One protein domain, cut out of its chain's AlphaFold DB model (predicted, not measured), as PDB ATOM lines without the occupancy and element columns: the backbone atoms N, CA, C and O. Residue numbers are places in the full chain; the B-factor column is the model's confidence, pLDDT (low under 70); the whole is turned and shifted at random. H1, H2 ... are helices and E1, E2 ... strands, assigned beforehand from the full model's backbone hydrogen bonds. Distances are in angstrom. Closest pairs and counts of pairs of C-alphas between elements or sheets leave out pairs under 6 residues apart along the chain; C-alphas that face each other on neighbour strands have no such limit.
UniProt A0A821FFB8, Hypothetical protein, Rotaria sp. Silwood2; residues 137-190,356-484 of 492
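What this domain is: This is residues 137 to 190 and 356 to 484 of the 492 residues of the protein "Hypothetical protein" of Rotaria sp. Silwood2 (UniProt A0A821FFB8). Two strongly twisted sheets of six strands each stand face to face as a sandwich: E1, E3, E4, E7, E10 and E12 make one, E2, E5, E6, E8, E9 and E11 the other. The short helix H2 packs on the outer face of the first sheet, H1 lies out at one end of the sandwich between E7 and E8 in the chain, and the long loop of residues 392 to 421 reaches 27 A from the mean of all C-alphas. The printed part has 183 residues with two named helices and twelve named strands, in the order E1 E2 E3 E4 E5 E6 E7 H1 E8 E9 E10 E11 E12 H2; both sheets are branched, and their neighbour pairs are antiparallel. The class is mostly strand, though under half of the printed residues are in named elements. The whole is compact, with a radius of gyration of the C-alphas of 16.5 A and spans of 52 by 45 by 36 A.

How they stand to each other: Start at E12, residues 466 to 476, which has three neighbours. On one side of it lie E4, residues 163 to 169, and E1, residues 137 to 139; on the other side lies E7, residues 358 to 365. Look within hydrogen-bond range for N 168 and O 467 at 2.7 A, N 139 and O 472 at 2.8 A, and N 361 and O 473 at 2.8 A. E3, residues 155 to 160, is an edge strand and forms a hairpin with E4, with N 156 and O 167 2.8 A apart. Edge strand E10, residues 431 to 436, is the neighbour of E7, with N 362 and O 433 3.0 A apart. H2, residues 478 to 483, is on this sheet at a height of 9.1 A, over E7 and along the strands, at 23 degrees to E7 on the local plane; their closest C-alphas, Tyr 359 and Ala 480, are 6.8 A apart. Now turn to E11, residues 444 to 453, in the second sheet. On one side of it lie E5, residues 178 to 182, with N 180 and O 451 2.8 A apart, and E6, residues 185 to 187, with N 447 and O 185 2.9 A apart. On the other side lies E8, residues 385 to 391, with N 389 and O 450 2.9 A apart. Edge strand E2, residues 149 to 153, pairs with E5, with N 181 and O 151 at 2.8 A; E9, residues 422 to 424, forms a hairpin with E8, with N 423 and O 386 at 2.8 A. The facing parts of the two sheets are 9.0 A centre to centre, their strands at 21 degrees. E2 runs on into E3 across a break of 1 residue, at 79 degrees. H1, residues 370 to 375, is on neither sheet, only just for the first, with 4 pairs of C-alphas within 10 A. In H1 every O i to N i+4 pair is within hydrogen-bond range; in H2 0 of 2 are, but 3 of 3 O i to N i+3 pairs are.

Where its parts are: Find C-alpha 137, where E1 begins, at (76.533, 89.433, 67.514). E12 runs 30.1 A from C-alpha 466 at (52.867, 85.315, 67.799) to C-alpha 476 at (79.853, 98.556, 68.160). E11 measures 25.5 A, E7 22.9 A, E8 19.5 A, E10 16.5 A and E4 15.9 A. H2 ends at C-alpha 483, at (68.569, 106.397, 63.597).

The domain as a whole: The two C-alphas farthest apart, those of Met 190 and Gly 377, are 52.5 A apart. Residues 191 to 355 are cut out, and C-alphas 190 and 356 are 10.2 A apart across the cut. The links E8 to E9 and E11 to E12 are long. The mean pLDDT of the printed part is 79.0; look for values under 70 at residues 144 to 146, 170 to 176, 377 to 383, 404 to 419 and 455 to 465.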
ATOM      1  N   PHE A 137      77.546  90.409  67.875       89.75
ATOM      2  CA  PHE A 137      76.533  89.433  67.514       89.75
ATOM      3  C   PHE A 137      75.775  89.921  66.279       89.75
ATOM      4  O   PHE A 137      75.399  91.092  66.211       89.75
ATOM      5  N   PHE A 138      75.520  89.035  65.315       89.44
ATOM      6  CA  PHE A 138      74.702  89.352  64.147       89.44
ATOM      7  C   PHE A 138      73.908  88.137  63.657       89.44
ATOM      8  O   PHE A 138      74.472  87.059  63.458       89.44
ATOM      9  N   GLU A 139      72.612  88.324  63.417       88.31
ATOM     10  CA  GLU A 139      71.715  87.313  62.865       88.31
ATOM     11  C   GLU A 139      70.663  87.934  61.936       88.31
ATOM     12  O   GLU A 139      70.061  88.953  62.257       88.31
ATOM     13  N   THR A 140      70.395  87.273  60.806       87.19
ATOM     14  CA  THR A 140      69.344  87.660  59.834       87.19
ATOM     15  C   THR A 140      68.383  86.517  59.503       87.19
ATOM     16  O   THR A 140      67.612  86.612  58.558       87.19
ATOM     17  N   PHE A 141      68.491  85.393  60.219       84.56
ATOM     18  CA  PHE A 141      67.627  84.217  60.134       84.56
ATOM     19  C   PHE A 141      67.409  83.684  58.711       84.56
ATOM     20  O   PHE A 141      66.383  83.090  58.405       84.56
ATOM     21  N   LYS A 142      68.411  83.803  57.833       77.12
ATOM     22  CA  LYS A 142      68.350  83.209  56.485       77.12
ATOM     23  C   LYS A 142      68.308  81.678  56.513       77.12
ATOM     24  O   LYS A 142      67.847  81.057  55.562       77.12
ATOM     25  N   THR A 143      68.821  81.060  57.580       71.62
ATOM     26  CA  THR A 143      68.831  79.604  57.769       71.62
ATOM     27  C   THR A 143      68.669  79.241  59.244       71.62
ATOM     28  O   THR A 143      69.261  79.898  60.096       71.62
ATOM     29  N   MET A 144      67.968  78.143  59.547       59.16
ATOM     30  CA  MET A 144      67.769  77.649  60.922       59.16
ATOM     31  C   MET A 144      69.045  77.118  61.606       59.16
ATOM     32  O   MET A 144      69.081  77.007  62.824       59.16
ATOM     33  N   ARG A 145      70.106  76.783  60.854       57.59
ATOM     34  CA  ARG A 145      71.350  76.175  61.383       57.59
ATOM     35  C   ARG A 145      72.280  77.168  62.097       57.59
ATOM     36  O   ARG A 145      73.488  76.944  62.157       57.59
ATOM     37  N   SER A 146      71.755  78.283  62.593       63.44
ATOM     38  CA  SER A 146      72.589  79.301  63.218       63.44
ATOM     39  C   SER A 146      73.141  78.810  64.553       63.44
ATOM     40  O   SER A 146      72.409  78.628  65.520       63.44
ATOM     41  N   THR A 147      74.462  78.651  64.625       70.88
ATOM     42  CA  THR A 147      75.190  78.364  65.872       70.88
ATOM     43  C   THR A 147      75.267  79.572  66.811       70.88
ATOM     44  O   THR A 147      75.980  79.515  67.806       70.88
ATOM     45  N   ASN A 148      74.635  80.696  66.455       78.75
ATOM     46  CA  ASN A 148      74.701  81.936  67.229       78.75
ATOM     47  C   ASN A 148      73.662  81.952  68.360       78.75
ATOM     48  O   ASN A 148      73.798  82.717  69.309       78.75
ATOM     49  N   TRP A 149      72.646  81.093  68.309       82.31
ATOM     50  CA  TRP A 149      71.645  81.002  69.364       82.31
ATOM     51  C   TRP A 149      71.937  79.825  70.271       82.31
ATOM     52  O   TRP A 149      72.151  78.703  69.824       82.31
ATOM     53  N   TYR A 150      71.918  80.109  71.561       77.25
ATOM     54  CA  TYR A 150      71.969  79.104  72.597       77.25
ATOM     55  C   TYR A 150      70.625  78.385  72.746       77.25
ATOM     56  O   TYR A 150      70.595  77.176  72.951       77.25
ATOM     57  N   ARG A 151      69.510  79.124  72.644       80.19
ATOM     58  CA  ARG A 151      68.157  78.577  72.821       80.19
ATOM     59  C   ARG A 151      67.112  79.404  72.074       80.19
ATOM     60  O   ARG A 151      67.194  80.629  72.072       80.19
ATOM     61  N   LEU A 152      66.129  78.731  71.479       83.88
ATOM     62  CA  LEU A 152      64.988  79.324  70.768       83.88
ATOM     63  C   LEU A 152      63.695  78.634  71.238       83.88
ATOM     64  O   LEU A 152      63.220  77.697  70.604       83.88
ATOM     65  N   VAL A 153      63.155  79.049  72.385       81.50
ATOM     66  CA  VAL A 153      61.943  78.442  72.972       81.50
ATOM     67  C   VAL A 153      60.722  78.913  72.201       81.50
ATOM     68  O   VAL A 153      60.526  80.120  72.088       81.50
ATOM     69  N   GLY A 154      59.925  77.982  71.670       80.38
ATOM     70  CA  GLY A 154      58.743  78.281  70.845       80.38
ATOM     71  C   GLY A 154      59.060  79.002  69.529       80.38
ATOM     72  O   GLY A 154      58.156  79.539  68.894       80.38
ATOM     73  N   GLY A 155      60.340  79.063  69.145       85.31
ATOM     74  CA  GLY A 155      60.824  79.781  67.973       85.31
ATOM     75  C   GLY A 155      60.884  78.891  66.737       85.31
ATOM     76  O   GLY A 155      61.554  77.858  66.728       85.31
ATOM     77  N   HIS A 156      60.242  79.328  65.661       86.31
ATOM     78  CA  HIS A 156      60.237  78.654  64.374       86.31
ATOM     79  C   HIS A 156      60.594  79.628  63.258       86.31
ATOM     80  O   HIS A 156      60.118  80.761  63.214       86.31
ATOM     81  N   LEU A 157      61.405  79.166  62.309       88.94
ATOM     82  CA  LEU A 157      61.682  79.944  61.111       88.94
ATOM     83  C   LEU A 157      60.450  79.915  60.198       88.94
ATOM     84  O   LEU A 157      60.154  78.882  59.594       88.94
ATOM     85  N   LYS A 158      59.726  81.032  60.131       89.88
ATOM     86  CA  LYS A 158      58.475  81.189  59.375       89.88
ATOM     87  C   LYS A 158      58.390  82.585  58.762       89.88
ATOM     88  O   LYS A 158      59.212  83.462  59.027       89.88
ATOM     89  N   THR A 159      57.386  82.786  57.920       89.81
ATOM     90  CA  THR A 159      57.078  84.098  57.357       89.81
ATOM     91  C   THR A 159      56.200  84.891  58.321       89.81
ATOM     92  O   THR A 159      55.186  84.386  58.800       89.81
ATOM     93  N   CYS A 160      56.588  86.138  58.568       89.69
ATOM     94  CA  CYS A 160      55.861  87.108  59.365       89.69
ATOM     95  C   CYS A 160      55.681  88.401  58.570       89.69
ATOM     96  O   CYS A 160      56.673  89.082  58.277       89.69
ATOM     97  N   ASP A 161      54.444  88.724  58.194       88.44
ATOM     98  CA  ASP A 161      54.098  89.834  57.299       88.44
ATOM     99  C   ASP A 161      55.031  89.850  56.067       88.44
ATOM    100  O   ASP A 161      55.781  90.798  55.832       88.44
ATOM    101  N   GLU A 162      55.057  88.722  55.345       85.56
ATOM    102  CA  GLU A 162      55.851  88.479  54.123       85.56
ATOM    103  C   GLU A 162      57.383  88.413  54.300       85.56
ATOM    104  O   GLU A 162      58.117  88.246  53.323       85.56
ATOM    105  N   ARG A 163      57.904  88.471  55.535       87.38
ATOM    106  CA  ARG A 163      59.347  88.330  55.811       87.38
ATOM    107  C   ARG A 163      59.683  87.030  56.525       87.38
ATOM    108  O   ARG A 163      59.155  86.753  57.600       87.38
ATOM    109  N   MET A 164      60.615  86.258  55.964       90.00
ATOM    110  CA  MET A 164      61.201  85.116  56.669       90.00
ATOM    111  C   MET A 164      61.949  85.617  57.905       90.00
ATOM    112  O   MET A 164      62.824  86.472  57.802       90.00
ATOM    113  N   SER A 165      61.564  85.111  59.068       91.81
ATOM    114  CA  SER A 165      62.026  85.590  60.366       91.81
ATOM    115  C   SER A 165      61.902  84.492  61.418       91.81
ATOM    116  O   SER A 165      61.333  83.424  61.166       91.81
ATOM    117  N   MET A 166      62.455  84.739  62.602       92.12
ATOM    118  CA  MET A 166      62.231  83.864  63.744       92.12
ATOM    119  C   MET A 166      60.916  84.252  64.414       92.12
ATOM    120  O   MET A 166      60.835  85.326  65.010       92.12
ATOM    121  N   VAL A 167      59.904  83.392  64.294       90.06
ATOM    122  CA  VAL A 167      58.554  83.594  64.832       90.06
ATOM    123  C   VAL A 167      58.381  82.758  66.092       90.06
ATOM    124  O   VAL A 167      58.612  81.553  66.080       90.06
ATOM    125  N   PHE A 168      57.961  83.404  67.167       87.75
ATOM    126  CA  PHE A 168      57.700  82.820  68.469       87.75
ATOM    127  C   PHE A 168      56.201  82.670  68.675       87.75
ATOM    128  O   PHE A 168      55.468  83.659  68.644       87.75
ATOM    129  N   GLU A 169      55.752  81.439  68.889       79.69
ATOM    130  CA  GLU A 169      54.343  81.103  69.083       79.69
ATOM    131  C   GLU A 169      54.121  80.551  70.493       79.69
ATOM    132  O   GLU A 169      54.811  79.638  70.945       79.69
ATOM    133  N   SER A 170      53.137  81.114  71.198       69.19
ATOM    134  CA  SER A 170      52.694  80.582  72.485       69.19
ATOM    135  C   SER A 170      51.779  79.385  72.283       69.19
ATOM    136  O   SER A 170      50.683  79.522  71.739       69.19
ATOM    137  N   HIS A 171      52.206  78.224  72.776       61.72
ATOM    138  CA  HIS A 171      51.371  77.031  72.879       61.72
ATOM    139  C   HIS A 171      50.906  76.825  74.322       61.72
ATOM    140  O   HIS A 171      51.615  77.166  75.266       61.72
ATOM    141  N   VAL A 172      49.708  76.255  74.477       51.44
ATOM    142  CA  VAL A 172      49.013  76.048  75.765       51.44
ATOM    143  C   VAL A 172      49.856  75.242  76.772       51.44
ATOM    144  O   VAL A 172      49.682  75.396  77.978       51.44
ATOM    145  N   ASP A 173      50.816  74.450  76.288       52.50
ATOM    146  CA  ASP A 173      51.674  73.588  77.108       52.50
ATOM    147  C   ASP A 173      52.984  74.256  77.577       52.50
ATOM    148  O   ASP A 173      53.702  73.696  78.409       52.50
ATOM    149  N   ILE A 174      53.314  75.459  77.090       54.56
ATOM    150  CA  ILE A 174      54.584  76.127  77.410       54.56
ATOM    151  C   ILE A 174      54.410  76.979  78.674       54.56
ATOM    152  O   ILE A 174      53.927  78.107  78.631       54.56
ATOM    153  N   ARG A 175      54.834  76.445  79.828       58.19
ATOM    154  CA  ARG A 175      54.883  77.182  81.113       58.19
ATOM    155  C   ARG A 175      56.136  78.057  81.277       58.19
ATOM    156  O   ARG A 175      56.352  78.627  82.346       58.19
ATOM    157  N   THR A 176      56.979  78.131  80.255       66.38
ATOM    158  CA  THR A 176      58.279  78.809  80.278       66.38
ATOM    159  C   THR A 176      58.266  80.072  79.426       66.38
ATOM    160  O   THR A 176      57.400  80.260  78.573       66.38
ATOM    161  N   ASP A 177      59.207  80.975  79.690       73.62
ATOM    162  CA  ASP A 177      59.372  82.171  78.872       73.62
ATOM    163  C   ASP A 177      59.708  81.773  77.429       73.62
ATOM    164  O   ASP A 177      60.634  80.997  77.175       73.62
ATOM    165  N   ILE A 178      58.965  82.335  76.482       82.44
ATOM    166  CA  ILE A 178      59.151  82.092  75.049       82.44
ATOM    167  C   ILE A 178      60.125  83.131  74.524       82.44
ATOM    168  O   ILE A 178      60.007  84.311  74.862       82.44
ATOM    169  N   GLY A 179      61.080  82.721  73.694       88.19
ATOM    170  CA  GLY A 179      62.020  83.662  73.110       88.19
ATOM    171  C   GLY A 179      63.367  83.081  72.723       88.19
ATOM    172  O   GLY A 179      63.569  81.870  72.611       88.19
ATOM    173  N   ALA A 180      64.305  83.993  72.510       90.00
ATOM    174  CA  ALA A 180      65.612  83.732  71.942       90.00
ATOM    175  C   ALA A 180      66.710  84.067  72.946       90.00
ATOM    176  O   ALA A 180      66.724  85.157  73.511       90.00
ATOM    177  N   THR A 181      67.664  83.163  73.135       89.62
ATOM    178  CA  THR A 181      68.863  83.384  73.945       89.62
ATOM    179  C   THR A 181      70.101  83.220  73.078       89.62
ATOM    180  O   THR A 181      70.284  82.185  72.440       89.62
ATOM    181  N   THR A 182      70.949  84.241  73.050       89.56
ATOM    182  CA  THR A 182      72.227  84.239  72.317       89.56
ATOM    183  C   THR A 182      73.252  83.300  72.970       89.56
ATOM    184  O   THR A 182      73.116  82.951  74.143       89.56
ATOM    185  N   ILE A 183      74.266  82.856  72.223       82.50
ATOM    186  CA  ILE A 183      75.492  82.298  72.826       82.50
ATOM    187  C   ILE A 183      76.274  83.393  73.563       82.50
ATOM    188  O   ILE A 183      76.037  84.576  73.333       82.50
ATOM    189  N   ASP A 184      77.236  83.006  74.403       82.44
ATOM    190  CA  ASP A 184      78.145  83.977  75.015       82.44
ATOM    191  C   ASP A 184      79.140  84.523  73.986       82.44
ATOM    192  O   ASP A 184      79.701  83.781  73.172       82.44
ATOM    193  N   PHE A 185      79.385  85.822  74.057       83.25
ATOM    194  CA  PHE A 185      80.437  86.522  73.325       83.25
ATOM    195  C   PHE A 185      81.046  87.592  74.236       83.25
ATOM    196  O   PHE A 185      80.643  87.712  75.393       83.25
ATOM    197  N   SER A 186      82.033  88.336  73.744       84.94
ATOM    198  CA  SER A 186      82.663  89.429  74.485       84.94
ATOM    199  C   SER A 186      82.357  90.760  73.800       84.94
ATOM    200  O   SER A 186      82.122  90.828  72.595       84.94
ATOM    201  N   LEU A 187      82.327  91.842  74.574       86.81
ATOM    202  CA  LEU A 187      82.132  93.194  74.050       86.81
ATOM    203  C   LEU A 187      83.277  94.083  74.522       86.81
ATOM    204  O   LEU A 187      83.371  94.420  75.710       86.81
ATOM    205  N   SER A 188      84.147  94.485  73.596       80.81
ATOM    206  CA  SER A 188      85.262  95.382  73.893       80.81
ATOM    207  C   SER A 188      84.791  96.842  73.896       80.81
ATOM    208  O   SER A 188      84.701  97.551  72.895       80.81
ATOM    209  N   GLY A 189      84.453  97.333  75.084       76.31
ATOM    210  CA  GLY A 189      84.196  98.751  75.309       76.31
ATOM    211  C   GLY A 189      85.414  99.426  75.920       76.31
ATOM    212  O   GLY A 189      85.880  99.013  76.983       76.31
ATOM    213  N   MET A 190      85.907 100.501  75.304       80.12
ATOM    214  CA  MET A 190      86.764 101.433  76.038       80.12
ATOM    215  C   MET A 190      85.872 102.277  76.942       80.12
ATOM    216  O   MET A 190      84.959 102.941  76.453       80.12
ATOM    217  N   ILE A 356      78.271 106.921  73.845       88.56
ATOM    218  CA  ILE A 356      77.740 105.581  73.602       88.56
ATOM    219  C   ILE A 356      78.322 105.024  72.302       88.56
ATOM    220  O   ILE A 356      78.184 105.607  71.226       88.56
ATOM    221  N   THR A 357      78.963 103.862  72.403       89.00
ATOM    222  CA  THR A 357      79.641 103.207  71.271       89.00
ATOM    223  C   THR A 357      78.970 101.913  70.821       89.00
ATOM    224  O   THR A 357      79.119 101.521  69.661       89.00
ATOM    225  N   HIS A 358      78.227 101.264  71.717       91.94
ATOM    226  CA  HIS A 358      77.634  99.952  71.499       91.94
ATOM    227  C   HIS A 358      76.116  99.989  71.634       91.94
ATOM    228  O   HIS A 358      75.569 100.673  72.502       91.94
ATOM    229  N   TYR A 359      75.452  99.222  70.776       92.88
ATOM    230  CA  TYR A 359      74.001  99.163  70.691       92.88
ATOM    231  C   TYR A 359      73.538  97.730  70.443       92.88
ATOM    232  O   TYR A 359      74.227  96.952  69.778       92.88
ATOM    233  N   ILE A 360      72.341  97.412  70.932       94.44
ATOM    234  CA  ILE A 360      71.524  96.332  70.384       94.44
ATOM    235  C   ILE A 360      70.529  96.934  69.397       94.44
ATOM    236  O   ILE A 360      69.882  97.946  69.679       94.44
ATOM    237  N   GLN A 361      70.402  96.310  68.235       95.00
ATOM    238  CA  GLN A 361      69.429  96.677  67.226       95.00
ATOM    239  C   GLN A 361      68.749  95.423  66.682       95.00
ATOM    240  O   GLN A 361      69.416  94.436  66.402       95.00
ATOM    241  N   LEU A 362      67.424  95.448  66.543       94.88
ATOM    242  CA  LEU A 362      66.670  94.346  65.941       94.88
ATOM    243  C   LEU A 362      65.410  94.844  65.236       94.88
ATOM    244  O   LEU A 362      64.884  95.916  65.547       94.88
ATOM    245  N   ALA A 363      64.919  94.053  64.290       94.38
ATOM    246  CA  ALA A 363      63.576  94.179  63.749       94.38
ATOM    247  C   ALA A 363      62.632  93.371  64.639       94.38
ATOM    248  O   ALA A 363      62.906  92.206  64.910       94.38
ATOM    249  N   LEU A 364      61.541  93.986  65.086       93.50
ATOM    250  CA  LEU A 364      60.550  93.376  65.964       93.50
ATOM    251  C   LEU A 364      59.148  93.544  65.379       93.50
ATOM    252  O   LEU A 364      58.776  94.642  64.958       93.50
ATOM    253  N   ASN A 365      58.363  92.474  65.409       91.19
ATOM    254  CA  ASN A 365      56.929  92.496  65.148       91.19
ATOM    255  C   ASN A 365      56.209  91.796  66.308       91.19
ATOM    256  O   ASN A 365      56.432  90.615  66.540       91.19
ATOM    257  N   THR A 366      55.371  92.510  67.060       87.19
ATOM    258  CA  THR A 366      54.671  91.960  68.240       87.19
ATOM    259  C   THR A 366      53.313  91.342  67.915       87.19
ATOM    260  O   THR A 366      52.678  90.786  68.810       87.19
ATOM    261  N   LYS A 367      52.843  91.479  66.667       84.62
ATOM    262  CA  LYS A 367      51.520  91.042  66.203       84.62
ATOM    263  C   LYS A 367      51.655  90.371  64.839       84.62
ATOM    264  O   LYS A 367      51.102  90.831  63.838       84.62
ATOM    265  N   CYS A 368      52.473  89.330  64.803       86.06
ATOM    266  CA  CYS A 368      52.867  88.675  63.571       86.06
ATOM    267  C   CYS A 368      51.661  88.040  62.856       86.06
ATOM    268  O   CYS A 368      50.897  87.304  63.482       86.06
ATOM    269  N   ASN A 369      51.478  88.334  61.562       84.38
ATOM    270  CA  ASN A 369      50.355  87.863  60.741       84.38
ATOM    271  C   ASN A 369      48.967  88.202  61.329       84.38
ATOM    272  O   ASN A 369      47.984  87.517  61.046       84.38
ATOM    273  N   LEU A 370      48.852  89.271  62.135       80.44
ATOM    274  CA  LEU A 370      47.610  89.624  62.839       80.44
ATOM    275  C   LEU A 370      46.401  89.727  61.905       80.44
ATOM    276  O   LEU A 370      45.316  89.281  62.259       80.44
ATOM    277  N   GLN A 371      46.570  90.320  60.722       78.06
ATOM    278  CA  GLN A 371      45.463  90.500  59.782       78.06
ATOM    279  C   GLN A 371      44.906  89.152  59.297       78.06
ATOM    280  O   GLN A 371      43.691  88.974  59.279       78.06
ATOM    281  N   GLU A 372      45.782  88.192  58.993       76.38
ATOM    282  CA  GLU A 372      45.412  86.822  58.620       76.38
ATOM    283  C   GLU A 372      44.774  86.068  59.801       76.38
ATOM    284  O   GLU A 372      43.758  85.383  59.656       76.38
ATOM    285  N   GLN A 373      45.327  86.240  61.005       74.81
ATOM    286  CA  GLN A 373      44.778  85.642  62.222       74.81
ATOM    287  C   GLN A 373      43.364  86.161  62.527       74.81
ATOM    288  O   GLN A 373      42.483  85.374  62.874       74.81
ATOM    289  N   LEU A 374      43.122  87.466  62.358       76.00
ATOM    290  CA  LEU A 374      41.803  88.078  62.530       76.00
ATOM    291  C   LEU A 374      40.794  87.554  61.501       76.00
ATOM    292  O   LEU A 374      39.669  87.230  61.880       76.00
ATOM    293  N   THR A 375      41.182  87.407  60.227       76.81
ATOM    294  CA  THR A 375      40.291  86.843  59.195       76.81
ATOM    295  C   THR A 375      39.923  85.384  59.456       76.81
ATOM    296  O   THR A 375      38.811  84.971  59.139       76.81
ATOM    297  N   ASN A 376      40.817  84.622  60.088       73.31
ATOM    298  CA  ASN A 376      40.606  83.207  60.395       73.31
ATOM    299  C   ASN A 376      39.902  82.970  61.747       73.31
ATOM    300  O   ASN A 376      39.742  81.823  62.155       73.31
ATOM    301  N   GLY A 377      39.493  84.029  62.460       65.69
ATOM    302  CA  GLY A 377      38.858  83.919  63.782       65.69
ATOM    303  C   GLY A 377      39.806  83.458  64.900       65.69
ATOM    304  O   GLY A 377      39.349  83.042  65.961       65.69
ATOM    305  N   LEU A 378      41.121  83.533  64.663       63.53
ATOM    306  CA  LEU A 378      42.196  83.068  65.545       63.53
ATOM    307  C   LEU A 378      43.049  84.234  66.098       63.53
ATOM    308  O   LEU A 378      44.125  84.014  66.642       63.53
ATOM    309  N   GLY A 379      42.628  85.489  65.928       56.97
ATOM    310  CA  GLY A 379      43.429  86.661  66.299       56.97
ATOM    311  C   GLY A 379      43.144  87.179  67.707       56.97
ATOM    312  O   GLY A 379      42.034  87.628  67.993       56.97
ATOM    313  N   GLY A 380      44.162  87.191  68.571       60.19
ATOM    314  CA  GLY A 380      44.181  87.992  69.796       60.19
ATOM    315  C   GLY A 380      44.725  89.401  69.523       60.19
ATOM    316  O   GLY A 380      45.720  89.569  68.829       60.19
ATOM    317  N   ILE A 381      44.091  90.443  70.073       62.78
ATOM    318  CA  ILE A 381      44.563  91.843  69.949       62.78
ATOM    319  C   ILE A 381      45.459  92.293  71.113       62.78
ATOM    320  O   ILE A 381      45.788  93.477  71.218       62.78
ATOM    321  N   SER A 382      45.829  91.388  72.022       65.62
ATOM    322  CA  SER A 382      46.573  91.772  73.221       65.62
ATOM    323  C   SER A 382      48.021  92.100  72.880       65.62
ATOM    324  O   SER A 382      48.712  91.327  72.217       65.62
ATOM    325  N   ASN A 383      48.496  93.242  73.371       68.00
ATOM    326  CA  ASN A 383      49.871  93.654  73.153       68.00
ATOM    327  C   ASN A 383      50.822  92.738  73.933       68.00
ATOM    328  O   ASN A 383      50.698  92.603  75.150       68.00
ATOM    329  N   GLN A 384      51.774  92.136  73.225       72.38
ATOM    330  CA  GLN A 384      52.850  91.364  73.833       72.38
ATOM    331  C   GLN A 384      53.872  92.301  74.477       72.38
ATOM    332  O   GLN A 384      54.229  93.327  73.893       72.38
ATOM    333  N   ASN A 385      54.339  91.933  75.671       82.25
ATOM    334  CA  ASN A 385      55.449  92.608  76.328       82.25
ATOM    335  C   ASN A 385      56.744  91.843  76.048       82.25
ATOM    336  O   ASN A 385      56.935  90.746  76.571       82.25
ATOM    337  N   ILE A 386      57.605  92.424  75.215       87.94
ATOM    338  CA  ILE A 386      58.892  91.840  74.841       87.94
ATOM    339  C   ILE A 386      59.973  92.422  75.739       87.94
ATOM    340  O   ILE A 386      60.238  93.624  75.703       87.94
ATOM    341  N   ASN A 387      60.631  91.570  76.508       90.88
ATOM    342  CA  ASN A 387      61.732  91.947  77.372       90.88
ATOM    343  C   ASN A 387      63.065  91.638  76.687       90.88
ATOM    344  O   ASN A 387      63.248  90.580  76.085       90.88
ATOM    345  N   ILE A 388      64.005  92.574  76.786       93.44
ATOM    346  CA  ILE A 388      65.405  92.386  76.418       93.44
ATOM    347  C   ILE A 388      66.225  92.446  77.697       93.44
ATOM    348  O   ILE A 388      66.240  93.458  78.413       93.44
ATOM    349  N   GLU A 389      66.916  91.348  77.962       93.50
ATOM    350  CA  GLU A 389      67.687  91.119  79.173       93.50
ATOM    351  C   GLU A 389      69.079  90.601  78.823       93.50
ATOM    352  O   GLU A 389      69.324  90.088  77.725       93.50
ATOM    353  N   TYR A 390      69.999  90.716  79.771       93.25
ATOM    354  CA  TYR A 390      71.344  90.187  79.637       93.25
ATOM    355  C   TYR A 390      71.819  89.496  80.915       93.25
ATOM    356  O   TYR A 390      71.255  89.678  81.995       93.25
ATOM    357  N   SER A 391      72.878  88.707  80.769       90.56
ATOM    358  CA  SER A 391      73.552  87.992  81.842       90.56
ATOM    359  C   SER A 391      75.065  88.026  81.635       90.56
ATOM    360  O   SER A 391      75.550  87.827  80.522       90.56
ATOM    361  N   ILE A 392      75.791  88.260  82.727       86.88
ATOM    362  CA  ILE A 392      77.265  88.245  82.804       86.88
ATOM    363  C   ILE A 392      77.789  87.065  83.637       86.88
ATOM    364  O   ILE A 392      78.962  87.001  83.994       86.88
ATOM    365  N   ASP A 393      76.901  86.141  84.001       81.50
ATOM    366  CA  ASP A 393      77.187  84.993  84.861       81.50
ATOM    367  C   ASP A 393      76.642  83.687  84.269       81.50
ATOM    368  O   ASP A 393      76.281  82.752  84.990       81.50
ATOM    369  N   PHE A 394      76.641  83.619  82.934       79.00
ATOM    370  CA  PHE A 394      76.245  82.457  82.136       79.00
ATOM    371  C   PHE A 394      74.766  82.068  82.257       79.00
ATOM    372  O   PHE A 394      74.408  80.888  82.177       79.00
ATOM    373  N   GLY A 395      73.903  83.066  82.441       80.06
ATOM    374  CA  GLY A 395      72.455  82.911  82.536       80.06
ATOM    375  C   GLY A 395      71.953  82.510  83.922       80.06
ATOM    376  O   GLY A 395      70.792  82.111  84.018       80.06
ATOM    377  N   LYS A 396      72.787  82.595  84.972       78.88
ATOM    378  CA  LYS A 396      72.357  82.335  86.359       78.88
ATOM    379  C   LYS A 396      71.469  83.461  86.870       78.88
ATOM    380  O   LYS A 396      70.446  83.198  87.496       78.88
ATOM    381  N   THR A 397      71.846  84.701  86.576       85.25
ATOM    382  CA  THR A 397      71.032  85.888  86.822       85.25
ATOM    383  C   THR A 397      70.786  86.631  85.517       85.25
ATOM    384  O   THR A 397      71.609  86.620  84.597       85.25
ATOM    385  N   TRP A 398      69.606  87.237  85.425       87.25
ATOM    386  CA  TRP A 398      69.161  88.000  84.268       87.25
ATOM    387  C   TRP A 398      68.730  89.385  84.719       87.25
ATOM    388  O   TRP A 398      68.036  89.533  85.724       87.25
ATOM    389  N   HIS A 399      69.147  90.387  83.955       87.38
ATOM    390  CA  HIS A 399      68.835  91.783  84.217       87.38
ATOM    391  C   HIS A 399      68.245  92.418  82.969       87.38
ATOM    392  O   HIS A 399      68.745  92.192  81.865       87.38
ATOM    393  N   PHE A 400      67.231  93.265  83.142       88.12
ATOM    394  CA  PHE A 400      66.774  94.147  82.073       88.12
ATOM    395  C   PHE A 400      67.947  94.955  81.527       88.12
ATOM    396  O   PHE A 400      68.746  95.501  82.291       88.12
ATOM    397  N   LEU A 401      68.037  95.044  80.200       89.56
ATOM    398  CA  LEU A 401      69.055  95.860  79.555       89.56
ATOM    399  C   LEU A 401      68.942  97.327  79.978       89.56
ATOM    400  O   LEU A 401      69.945  97.945  80.313       89.56
ATOM    401  N   LEU A 402      67.724  97.870  79.982       85.94
ATOM    402  CA  LEU A 402      67.416  99.221  80.439       85.94
ATOM    403  C   LEU A 402      66.122  99.144  81.243       85.94
ATOM    404  O   LEU A 402      65.069  98.803  80.698       85.94
ATOM    405  N   GLN A 403      66.209  99.418  82.543       74.00
ATOM    406  CA  GLN A 403      65.045  99.330  83.414       74.00
ATOM    407  C   GLN A 403      63.979 100.364  83.038       74.00
ATOM    408  O   GLN A 403      64.313 101.528  82.808       74.00
ATOM    409  N   PRO A 404      62.692  99.976  83.036       64.44
ATOM    410  CA  PRO A 404      61.614 100.926  82.836       64.44
ATOM    411  C   PRO A 404      61.563 101.905  84.016       64.44
ATOM    412  O   PRO A 404      61.388 101.508  85.170       64.44
ATOM    413  N   CYS A 405      61.712 103.195  83.720       65.19
ATOM    414  CA  CYS A 405      61.612 104.260  84.708       65.19
ATOM    415  C   CYS A 405      60.238 104.936  84.638       65.19
ATOM    416  O   CYS A 405      59.956 105.684  83.702       65.19
ATOM    417  N   PHE A 406      59.388 104.701  85.641       59.94
ATOM    418  CA  PHE A 406      58.057 105.309  85.732       59.94
ATOM    419  C   PHE A 406      58.059 106.549  86.637       59.94
ATOM    420  O   PHE A 406      58.845 106.640  87.585       59.94
ATOM    421  N   HIS A 407      57.151 107.496  86.385       53.41
ATOM    422  CA  HIS A 407      56.967 108.670  87.247       53.41
ATOM    423  C   HIS A 407      56.705 108.242  88.703       53.41
ATOM    424  O   HIS A 407      55.843 107.406  88.960       53.41
ATOM    425  N   GLY A 408      57.458 108.807  89.652       51.28
ATOM    426  CA  GLY A 408      57.372 108.467  91.081       51.28
ATOM    427  C   GLY A 408      58.244 107.286  91.524       51.28
ATOM    428  O   GLY A 408      58.303 106.996  92.718       51.28
ATOM    429  N   SER A 409      58.954 106.623  90.605       58.50
ATOM    430  CA  SER A 409      59.965 105.621  90.950       58.50
ATOM    431  C   SER A 409      61.364 106.243  91.035       58.50
ATOM    432  O   SER A 409      61.711 107.132  90.262       58.50
ATOM    433  N   VAL A 410      62.174 105.788  91.997       57.53
ATOM    434  CA  VAL A 410      63.594 106.164  92.086       57.53
ATOM    435  C   VAL A 410      64.350 105.392  91.010       57.53
ATOM    436  O   VAL A 410      64.494 104.171  91.125       57.53
ATOM    437  N   CYS A 411      64.764 106.107  89.965       58.88
ATOM    438  CA  CYS A 411      65.553 105.617  88.837       58.88
ATOM    439  C   CYS A 411      66.930 106.275  88.826       58.88
ATOM    440  O   CYS A 411      67.133 107.303  89.477       58.88
ATOM    441  N   SER A 412      67.856 105.723  88.042       55.84
ATOM    442  CA  SER A 412      69.108 106.424  87.780       55.84
ATOM    443  C   SER A 412      68.857 107.686  86.947       55.84
ATOM    444  O   SER A 412      68.137 107.633  85.950       55.84
ATOM    445  N   HIS A 413      69.430 108.822  87.360       56.34
ATOM    446  CA  HIS A 413      69.271 110.116  86.673       56.34
ATOM    447  C   HIS A 413      69.785 110.092  85.226       56.34
ATOM    448  O   HIS A 413      69.351 110.898  84.405       56.34
ATOM    449  N   ASP A 414      70.682 109.156  84.912       54.09
ATOM    450  CA  ASP A 414      71.352 109.063  83.617       54.09
ATOM    451  C   ASP A 414      70.539 108.269  82.571       54.09
ATOM    452  O   ASP A 414      70.998 108.088  81.440       54.09
ATOM    453  N   VAL A 415      69.325 107.802  82.907       54.81
ATOM    454  CA  VAL A 415      68.418 107.137  81.954       54.81
ATOM    455  C   VAL A 415      67.384 108.141  81.448       54.81
ATOM    456  O   VAL A 415      66.525 108.578  82.216       54.81
ATOM    457  N   PRO A 416      67.380 108.493  80.151       52.62
ATOM    458  CA  PRO A 416      66.241 109.185  79.569       52.62
ATOM    459  C   PRO A 416      64.979 108.350  79.808       52.62
ATOM    460  O   PRO A 416      64.985 107.158  79.504       52.62
ATOM    461  N   HIS A 417      63.877 108.971  80.246       51.88
ATOM    462  CA  HIS A 417      62.551 108.333  80.415       51.88
ATOM    463  C   HIS A 417      62.025 107.589  79.162       51.88
ATOM    464  O   HIS A 417      60.967 106.970  79.196       51.88
ATOM    465  N   VAL A 418      62.750 107.674  78.044       50.47
ATOM    466  CA  VAL A 418      62.423 107.141  76.723       50.47
ATOM    467  C   VAL A 418      62.957 105.718  76.507       50.47
ATOM    468  O   VAL A 418      62.398 104.986  75.694       50.47
ATOM    469  N   TYR A 419      64.015 105.292  77.209       59.41
ATOM    470  CA  TYR A 419      64.607 103.972  76.971       59.41
ATOM    471  C   TYR A 419      64.097 102.928  77.969       59.41
ATOM    472  O   TYR A 419      64.461 102.940  79.140       59.41
ATOM    473  N   SER A 420      63.287 101.989  77.474       74.69
ATOM    474  CA  SER A 420      62.859 100.784  78.190       74.69
ATOM    475  C   SER A 420      63.226  99.558  77.366       74.69
ATOM    476  O   SER A 420      62.972  99.520  76.160       74.69
ATOM    477  N   SER A 421      63.804  98.545  78.010       74.06
ATOM    478  CA  SER A 421      64.031  97.242  77.380       74.06
ATOM    479  C   SER A 421      62.856  96.275  77.547       74.06
ATOM    480  O   SER A 421      62.929  95.150  77.065       74.06
ATOM    481  N   SER A 422      61.772  96.720  78.191       79.31
ATOM    482  CA  SER A 422      60.438  96.113  78.146       79.31
ATOM    483  C   SER A 422      59.605  96.883  77.119       79.31
ATOM    484  O   SER A 422      59.314  98.070  77.299       79.31
ATOM    485  N   ILE A 423      59.316  96.231  75.996       77.44
ATOM    486  CA  ILE A 423      58.801  96.841  74.772       77.44
ATOM    487  C   ILE A 423      57.377  96.358  74.529       77.44
ATOM    488  O   ILE A 423      57.120  95.164  74.379       77.44
ATOM    489  N   ILE A 424      56.467  97.320  74.402       76.75
ATOM    490  CA  ILE A 424      55.073  97.096  74.029       76.75
ATOM    491  C   ILE A 424      54.795  97.963  72.803       76.75
ATOM    492  O   ILE A 424      54.845  99.189  72.884       76.75
ATOM    493  N   LEU A 425      54.519  97.333  71.658       77.56
ATOM    494  CA  LEU A 425      54.210  98.050  70.418       77.56
ATOM    495  C   LEU A 425      52.691  98.078  70.180       77.56
ATOM    496  O   LEU A 425      52.062  97.014  70.171       77.56
ATOM    497  N   PRO A 426      52.087  99.267  69.989       70.50
ATOM    498  CA  PRO A 426      50.641  99.393  69.808       70.50
ATOM    499  C   PRO A 426      50.191  98.954  68.407       70.50
ATOM    500  O   PRO A 426      49.084  98.434  68.239       70.50
ATOM    501  N   THR A 427      51.052  99.130  67.408       76.75
ATOM    502  CA  THR A 427      50.805  98.867  65.988       76.75
ATOM    503  C   THR A 427      51.348  97.505  65.563       76.75
ATOM    504  O   THR A 427      52.350  97.031  66.096       76.75
ATOM    505  N   SER A 428      50.682  96.870  64.594       81.00
ATOM    506  CA  SER A 428      51.228  95.703  63.894       81.00
ATOM    507  C   SER A 428      52.325  96.121  62.911       81.00
ATOM    508  O   SER A 428      52.435  97.292  62.537       81.00
ATOM    509  N   GLY A 429      53.141  95.155  62.493       87.88
ATOM    510  CA  GLY A 429      54.201  95.353  61.513       87.88
ATOM    511  C   GLY A 429      55.599  95.472  62.117       87.88
ATOM    512  O   GLY A 429      55.817  95.456  63.331       87.88
ATOM    513  N   TRP A 430      56.578  95.572  61.221       92.00
ATOM    514  CA  TRP A 430      57.998  95.546  61.555       92.00
ATOM    515  C   TRP A 430      58.514  96.898  62.043       92.00
ATOM    516  O   TRP A 430      58.544  97.874  61.295       92.00
ATOM    517  N   HIS A 431      59.028  96.922  63.269       92.94
ATOM    518  CA  HIS A 431      59.647  98.089  63.884       92.94
ATOM    519  C   HIS A 431      61.137  97.839  64.107       92.94
ATOM    520  O   HIS A 431      61.541  96.740  64.478       92.94
ATOM    521  N   ARG A 432      61.971  98.861  63.898       93.62
ATOM    522  CA  ARG A 432      63.393  98.798  64.255       93.62
ATOM    523  C   ARG A 432      63.574  99.305  65.679       93.62
ATOM    524  O   ARG A 432      63.392 100.490  65.940       93.62
ATOM    525  N   ILE A 433      63.986  98.415  66.567       92.94
ATOM    526  CA  ILE A 433      64.354  98.731  67.945       92.94
ATOM    527  C   ILE A 433      65.852  99.005  67.982       92.94
ATOM    528  O   ILE A 433      66.623  98.271  67.371       92.94
ATOM    529  N   THR A 434      66.288 100.068  68.654       92.75
ATOM    530  CA  THR A 434      67.712 100.384  68.845       92.75
ATOM    531  C   THR A 434      67.921 100.901  70.257       92.75
ATOM    532  O   THR A 434      67.396 101.958  70.600       92.75
ATOM    533  N   LEU A 435      68.658 100.152  71.077       92.12
ATOM    534  CA  LEU A 435      68.902 100.485  72.479       92.12
ATOM    535  C   LEU A 435      70.411 100.574  72.742       92.12
ATOM    536  O   LEU A 435      71.160  99.720  72.255       92.12
ATOM    537  N   PRO A 436      70.875 101.587  73.492       92.19
ATOM    538  CA  PRO A 436      72.266 101.663  73.908       92.19
ATOM    539  C   PRO A 436      72.594 100.538  74.893       92.19
ATOM    540  O   PRO A 436      71.754 100.156  75.711       92.19
ATOM    541  N   LEU A 437      73.815 100.012  74.823       92.25
ATOM    542  CA  LEU A 437      74.271  99.016  75.788       92.25
ATOM    543  C   LEU A 437      74.806  99.689  77.068       92.25
ATOM    544  O   LEU A 437      75.613 100.621  76.962       92.25
ATOM    545  N   PRO A 438      74.404  99.221  78.265       90.50
ATOM    546  CA  PRO A 438      74.977  99.656  79.530       90.50
ATOM    547  C   PRO A 438      76.477  99.400  79.645       90.50
ATOM    548  O   PRO A 438      76.997  98.422  79.110       90.50
ATOM    549  N   ILE A 439      77.163 100.194  80.467       89.31
ATOM    550  CA  ILE A 439      78.588  99.991  80.771       89.31
ATOM    551  C   ILE A 439      78.846  98.581  81.316       89.31
ATOM    552  O   ILE A 439      79.865  97.966  81.015       89.31
ATOM    553  N   ALA A 440      77.902  98.034  82.078       87.81
ATOM    554  CA  ALA A 440      78.022  96.711  82.674       87.81
ATOM    555  C   ALA A 440      78.101  95.553  81.676       87.81
ATOM    556  O   ALA A 440      78.604  94.494  82.041       87.81
ATOM    557  N   THR A 441      77.612  95.734  80.448       90.50
ATOM    558  CA  THR A 441      77.733  94.710  79.402       90.50
ATOM    559  C   THR A 441      79.080  94.791  78.683       90.50
ATOM    560  O   THR A 441      79.408  93.902  77.905       90.50
ATOM    561  N   LEU A 442      79.848  95.863  78.900       89.50
ATOM    562  CA  LEU A 442      81.146  96.104  78.277       89.50
ATOM    563  C   LEU A 442      82.280  95.546  79.142       89.50
ATOM    564  O   LEU A 442      82.163  95.454  80.366       89.50
ATOM    565  N   GLN A 443      83.400  95.209  78.496       82.31
ATOM    566  CA  GLN A 443      84.585  94.624  79.142       82.31
ATOM    567  C   GLN A 443      84.281  93.334  79.917       82.31
ATOM    568  O   GLN A 443      84.965  93.005  80.888       82.31
ATOM    569  N   GLN A 444      83.238  92.627  79.488       80.62
ATOM    570  CA  GLN A 444      82.875  91.313  79.988       80.62
ATOM    571  C   GLN A 444      83.507  90.262  79.089       80.62
ATOM    572  O   GLN A 444      83.459  90.371  77.863       80.62
ATOM    573  N   GLU A 445      84.085  89.242  79.713       74.19
ATOM    574  CA  GLU A 445      84.560  88.069  78.987       74.19
ATOM    575  C   GLU A 445      83.357  87.289  78.443       74.19
ATOM    576  O   GLU A 445      83.334  86.929  77.275       74.19
ATOM    577  N   TYR A 446      82.297  87.142  79.241       78.69
ATOM    578  CA  TYR A 446      81.097  86.404  78.861       78.69
ATOM    579  C   TYR A 446      79.864  87.280  79.048       78.69
ATOM    580  O   TYR A 446      79.456  87.556  80.175       78.69
ATOM    581  N   ILE A 447      79.268  87.718  77.941       87.81
ATOM    582  CA  ILE A 447      77.978  88.401  77.932       87.81
ATOM    583  C   ILE A 447      76.984  87.613  77.082       87.81
ATOM    584  O   ILE A 447      77.283  87.185  75.965       87.81
ATOM    585  N   ARG A 448      75.780  87.447  77.626       89.75
ATOM    586  CA  ARG A 448      74.650  86.796  76.970       89.75
ATOM    587  C   ARG A 448      73.443  87.703  76.985       89.75
ATOM    588  O   ARG A 448      73.145  88.302  78.008       89.75
ATOM    589  N   PHE A 449      72.702  87.727  75.889       94.31
ATOM    590  CA  PHE A 449      71.419  88.415  75.775       94.31
ATOM    591  C   PHE A 449      70.280  87.421  75.563       94.31
ATOM    592  O   PHE A 449      70.458  86.415  74.863       94.31
ATOM    593  N   ARG A 450      69.107  87.733  76.119       92.62
ATOM    594  CA  ARG A 450      67.843  87.075  75.784       92.62
ATOM    595  C   ARG A 450      66.770  88.095  75.427       92.62
ATOM    596  O   ARG A 450      66.736  89.193  75.976       92.62
ATOM    597  N   ILE A 451      65.918  87.703  74.490       94.00
ATOM    598  CA  ILE A 451      64.739  88.442  74.048       94.00
ATOM    599  C   ILE A 451      63.562  87.505  74.286       94.00
ATOM    600  O   ILE A 451      63.503  86.457  73.642       94.00
ATOM    601  N   ASN A 452      62.680  87.825  75.227       89.75
ATOM    602  CA  ASN A 452      61.632  86.910  75.677       89.75
ATOM    603  C   ASN A 452      60.313  87.612  76.018       89.75
ATOM    604  O   ASN A 452      60.254  88.813  76.270       89.75
ATOM    605  N   THR A 453      59.248  86.820  76.063       83.69
ATOM    606  CA  THR A 453      57.959  87.183  76.659       83.69
ATOM    607  C   THR A 453      57.760  86.379  77.943       83.69
ATOM    608  O   THR A 453      57.882  85.149  77.884       83.69
ATOM    609  N   PRO A 454      57.442  87.018  79.085       73.12
ATOM    610  CA  PRO A 454      57.257  86.311  80.347       73.12
ATOM    611  C   PRO A 454      56.017  85.407  80.311       73.12
ATOM    612  O   PRO A 454      54.939  85.847  79.901       73.12
ATOM    613  N   SER A 455      56.146  84.165  80.788       62.44
ATOM    614  CA  SER A 455      55.084  83.142  80.705       62.44
ATOM    615  C   SER A 455      53.781  83.515  81.429       62.44
ATOM    616  O   SER A 455      52.692  83.135  81.003       62.44
ATOM    617  N   PHE A 456      53.864  84.324  82.490       53.12
ATOM    618  CA  PHE A 456      52.709  84.766  83.285       53.12
ATOM    619  C   PHE A 456      51.875  85.884  82.638       53.12
ATOM    620  O   PHE A 456      50.825  86.243  83.170       53.12
ATOM    621  N   ALA A 457      52.312  86.454  81.509       49.97
ATOM    622  CA  ALA A 457      51.598  87.545  80.840       49.97
ATOM    623  C   ALA A 457      50.417  87.078  79.965       49.97
ATOM    624  O   ALA A 457      49.745  87.914  79.360       49.97
ATOM    625  N   MET A 458      50.143  85.771  79.898       51.97
ATOM    626  CA  MET A 458      49.119  85.208  79.019       51.97
ATOM    627  C   MET A 458      47.924  84.677  79.826       51.97
ATOM    628  O   MET A 458      48.056  83.698  80.563       51.97
ATOM    629  N   PRO A 459      46.726  85.279  79.700       48.53
ATOM    630  CA  PRO A 459      45.500  84.672  80.202       48.53
ATOM    631  C   PRO A 459      45.285  83.301  79.548       48.53
ATOM    632  O   PRO A 459      45.478  83.166  78.337       48.53
ATOM    633  N   ALA A 460      44.789  82.326  80.318       43.66
ATOM    634  CA  ALA A 460      44.511  80.939  79.905       43.66
ATOM    635  C   ALA A 460      43.523  80.776  78.719       43.66
ATOM    636  O   ALA A 460      43.244  79.660  78.298       43.66
ATOM    637  N   TYR A 461      42.994  81.884  78.193       43.19
ATOM    638  CA  TYR A 461      42.051  81.957  77.074       43.19
ATOM    639  C   TYR A 461      42.517  82.880  75.933       43.19
ATOM    640  O   TYR A 461      41.745  83.164  75.018       43.19
ATOM    641  N   SER A 462      43.755  83.381  75.970       49.56
ATOM    642  CA  SER A 462      44.282  84.199  74.873       49.56
ATOM    643  C   SER A 462      44.706  83.308  73.704       49.56
ATOM    644  O   SER A 462      45.512  82.393  73.855       49.56
ATOM    645  N   ILE A 463      44.114  83.560  72.535       52.41
ATOM    646  CA  ILE A 463      44.480  82.891  71.288       52.41
ATOM    647  C   ILE A 463      45.956  83.196  70.992       52.41
ATOM    648  O   ILE A 463      46.434  84.278  71.334       52.41
ATOM    649  N   SER A 464      46.677  82.227  70.417       55.75
ATOM    650  CA  SER A 464      48.123  82.253  70.169       55.75
ATOM    651  C   SER A 464      48.603  83.598  69.616       55.75
ATOM    652  O   SER A 464      48.516  83.868  68.417       55.75
ATOM    653  N   ASN A 465      49.152  84.439  70.486       67.06
ATOM    654  CA  ASN A 465      49.823  85.647  70.045       67.06
ATOM    655  C   ASN A 465      51.226  85.257  69.605       67.06
ATOM    656  O   ASN A 465      51.987  84.682  70.387       67.06
ATOM    657  N   SER A 466      51.543  85.555  68.351       82.00
ATOM    658  CA  SER A 466      52.867  85.315  67.799       82.00
ATOM    659  C   SER A 466      53.616  86.629  67.620       82.00
ATOM    660  O   SER A 466      53.042  87.649  67.223       82.00
ATOM    661  N   TRP A 467      54.903  86.615  67.941       88.69
ATOM    662  CA  TRP A 467      55.806  87.742  67.732       88.69
ATOM    663  C   TRP A 467      57.048  87.263  66.995       88.69
ATOM    664  O   TRP A 467      57.382  86.085  67.035       88.69
ATOM    665  N   ALA A 468      57.726  88.153  66.284       91.62
ATOM    666  CA  ALA A 468      58.846  87.782  65.438       91.62
ATOM    667  C   ALA A 468      60.010  88.756  65.554       91.62
ATOM    668  O   ALA A 468      59.813  89.960  65.750       91.62
ATOM    669  N   ILE A 469      61.222  88.225  65.382       93.94
ATOM    670  CA  ILE A 469      62.454  89.008  65.294       93.94
ATOM    671  C   ILE A 469      63.224  88.712  64.014       93.94
ATOM    672  O   ILE A 469      63.234  87.590  63.505       93.94
ATOM    673  N   ASP A 470      63.912  89.738  63.528       92.94
ATOM    674  CA  ASP A 470      64.852  89.656  62.415       92.94
ATOM    675  C   ASP A 470      65.987  90.688  62.592       92.94
ATOM    676  O   ASP A 470      65.881  91.598  63.416       92.94
ATOM    677  N   LYS A 471      67.088  90.555  61.841       92.00
ATOM    678  CA  LYS A 471      68.224  91.500  61.795       92.00
ATOM    679  C   LYS A 471      68.754  91.898  63.176       92.00
ATOM    680  O   LYS A 471      68.911  93.082  63.470       92.00
ATOM    681  N   VAL A 472      69.007  90.910  64.029       93.62
ATOM    682  CA  VAL A 472      69.531  91.132  65.379       93.62
ATOM    683  C   VAL A 472      71.018  91.454  65.287       93.62
ATOM    684  O   VAL A 472      71.801  90.632  64.824       93.62
ATOM    685  N   PHE A 473      71.409  92.632  65.754       93.88
ATOM    686  CA  PHE A 473      72.783  93.095  65.882       93.88
ATOM    687  C   PHE A 473      73.051  93.500  67.334       93.88
ATOM    688  O   PHE A 473      72.245  94.210  67.929       93.88
ATOM    689  N   ILE A 474      74.184  93.088  67.902       93.88
ATOM    690  CA  ILE A 474      74.652  93.541  69.219       93.88
ATOM    691  C   ILE A 474      76.142  93.816  69.107       93.88
ATOM    692  O   ILE A 474      76.911  92.898  68.855       93.88
ATOM    693  N   GLY A 475      76.570  95.059  69.274       92.19
ATOM    694  CA  GLY A 475      77.984  95.387  69.128       92.19
ATOM    695  C   GLY A 475      78.229  96.865  68.895       92.19
ATOM    696  O   GLY A 475      77.355  97.709  69.112       92.19
ATOM    697  N   ARG A 476      79.446  97.184  68.454       91.44
ATOM    698  CA  ARG A 476      79.853  98.556  68.160       91.44
ATOM    699  C   ARG A 476      79.105  99.092  66.939       91.44
ATOM    700  O   ARG A 476      79.206  98.533  65.853       91.44
ATOM    701  N   CYS A 477      78.406 100.213  67.101       90.12
ATOM    702  CA  CYS A 477      77.694 100.872  66.008       90.12
ATOM    703  C   CYS A 477      77.835 102.396  66.113       90.12
ATOM    704  O   CYS A 477      77.208 103.016  66.978       90.12
ATOM    705  N   PRO A 478      78.656 103.031  65.254       87.25
ATOM    706  CA  PRO A 478      78.882 104.471  65.302       87.25
ATOM    707  C   PRO A 478      77.571 105.264  65.233       87.25
ATOM    708  O   PRO A 478      76.839 105.199  64.244       87.25
ATOM    709  N   ARG A 479      77.274 106.021  66.301       85.56
ATOM    710  CA  ARG A 479      76.066 106.859  66.436       85.56
ATOM    711  C   ARG A 479      74.752 106.119  66.148       85.56
ATOM    712  O   ARG A 479      73.797 106.757  65.711       85.56
ATOM    713  N   ALA A 480      74.699 104.793  66.319       89.56
ATOM    714  CA  ALA A 480      73.527 103.981  65.978       89.56
ATOM    715  C   ALA A 480      72.973 104.252  64.559       89.56
ATOM    716  O   ALA A 480      71.760 104.346  64.351       89.56
ATOM    717  N   CYS A 481      73.861 104.484  63.584       91.56
ATOM    718  CA  CYS A 481      73.494 104.886  62.221       91.56
ATOM    719  C   CYS A 481      72.589 106.126  62.152       91.56
ATOM    720  O   CYS A 481      71.758 106.261  61.255       91.56
ATOM    721  N   SER A 482      72.737 107.025  63.130       90.19
ATOM    722  CA  SER A 482      71.936 108.239  63.329       90.19
ATOM    723  C   SER A 482      70.424 107.987  63.337       90.19
ATOM    724  O   SER A 482      69.655 108.877  63.001       90.19
ATOM    725  N   GLY A 483      69.983 106.765  63.658       88.88
ATOM    726  CA  GLY A 483      68.569 106.397  63.597       88.88
ATOM    727  C   GLY A 483      68.003 106.254  62.177       88.88
ATOM    728  O   GLY A 483      66.788 106.185  62.022       88.88
ATOM    729  N   HIS A 484      68.834 106.158  61.135       91.56
ATOM    730  CA  HIS A 484      68.384 106.030  59.738       91.56
ATOM    731  C   HIS A 484      68.915 104.783  59.015       91.56
ATOM    732  O   HIS A 484      68.486 104.509  57.900       91.56
TER     733      HIS A 484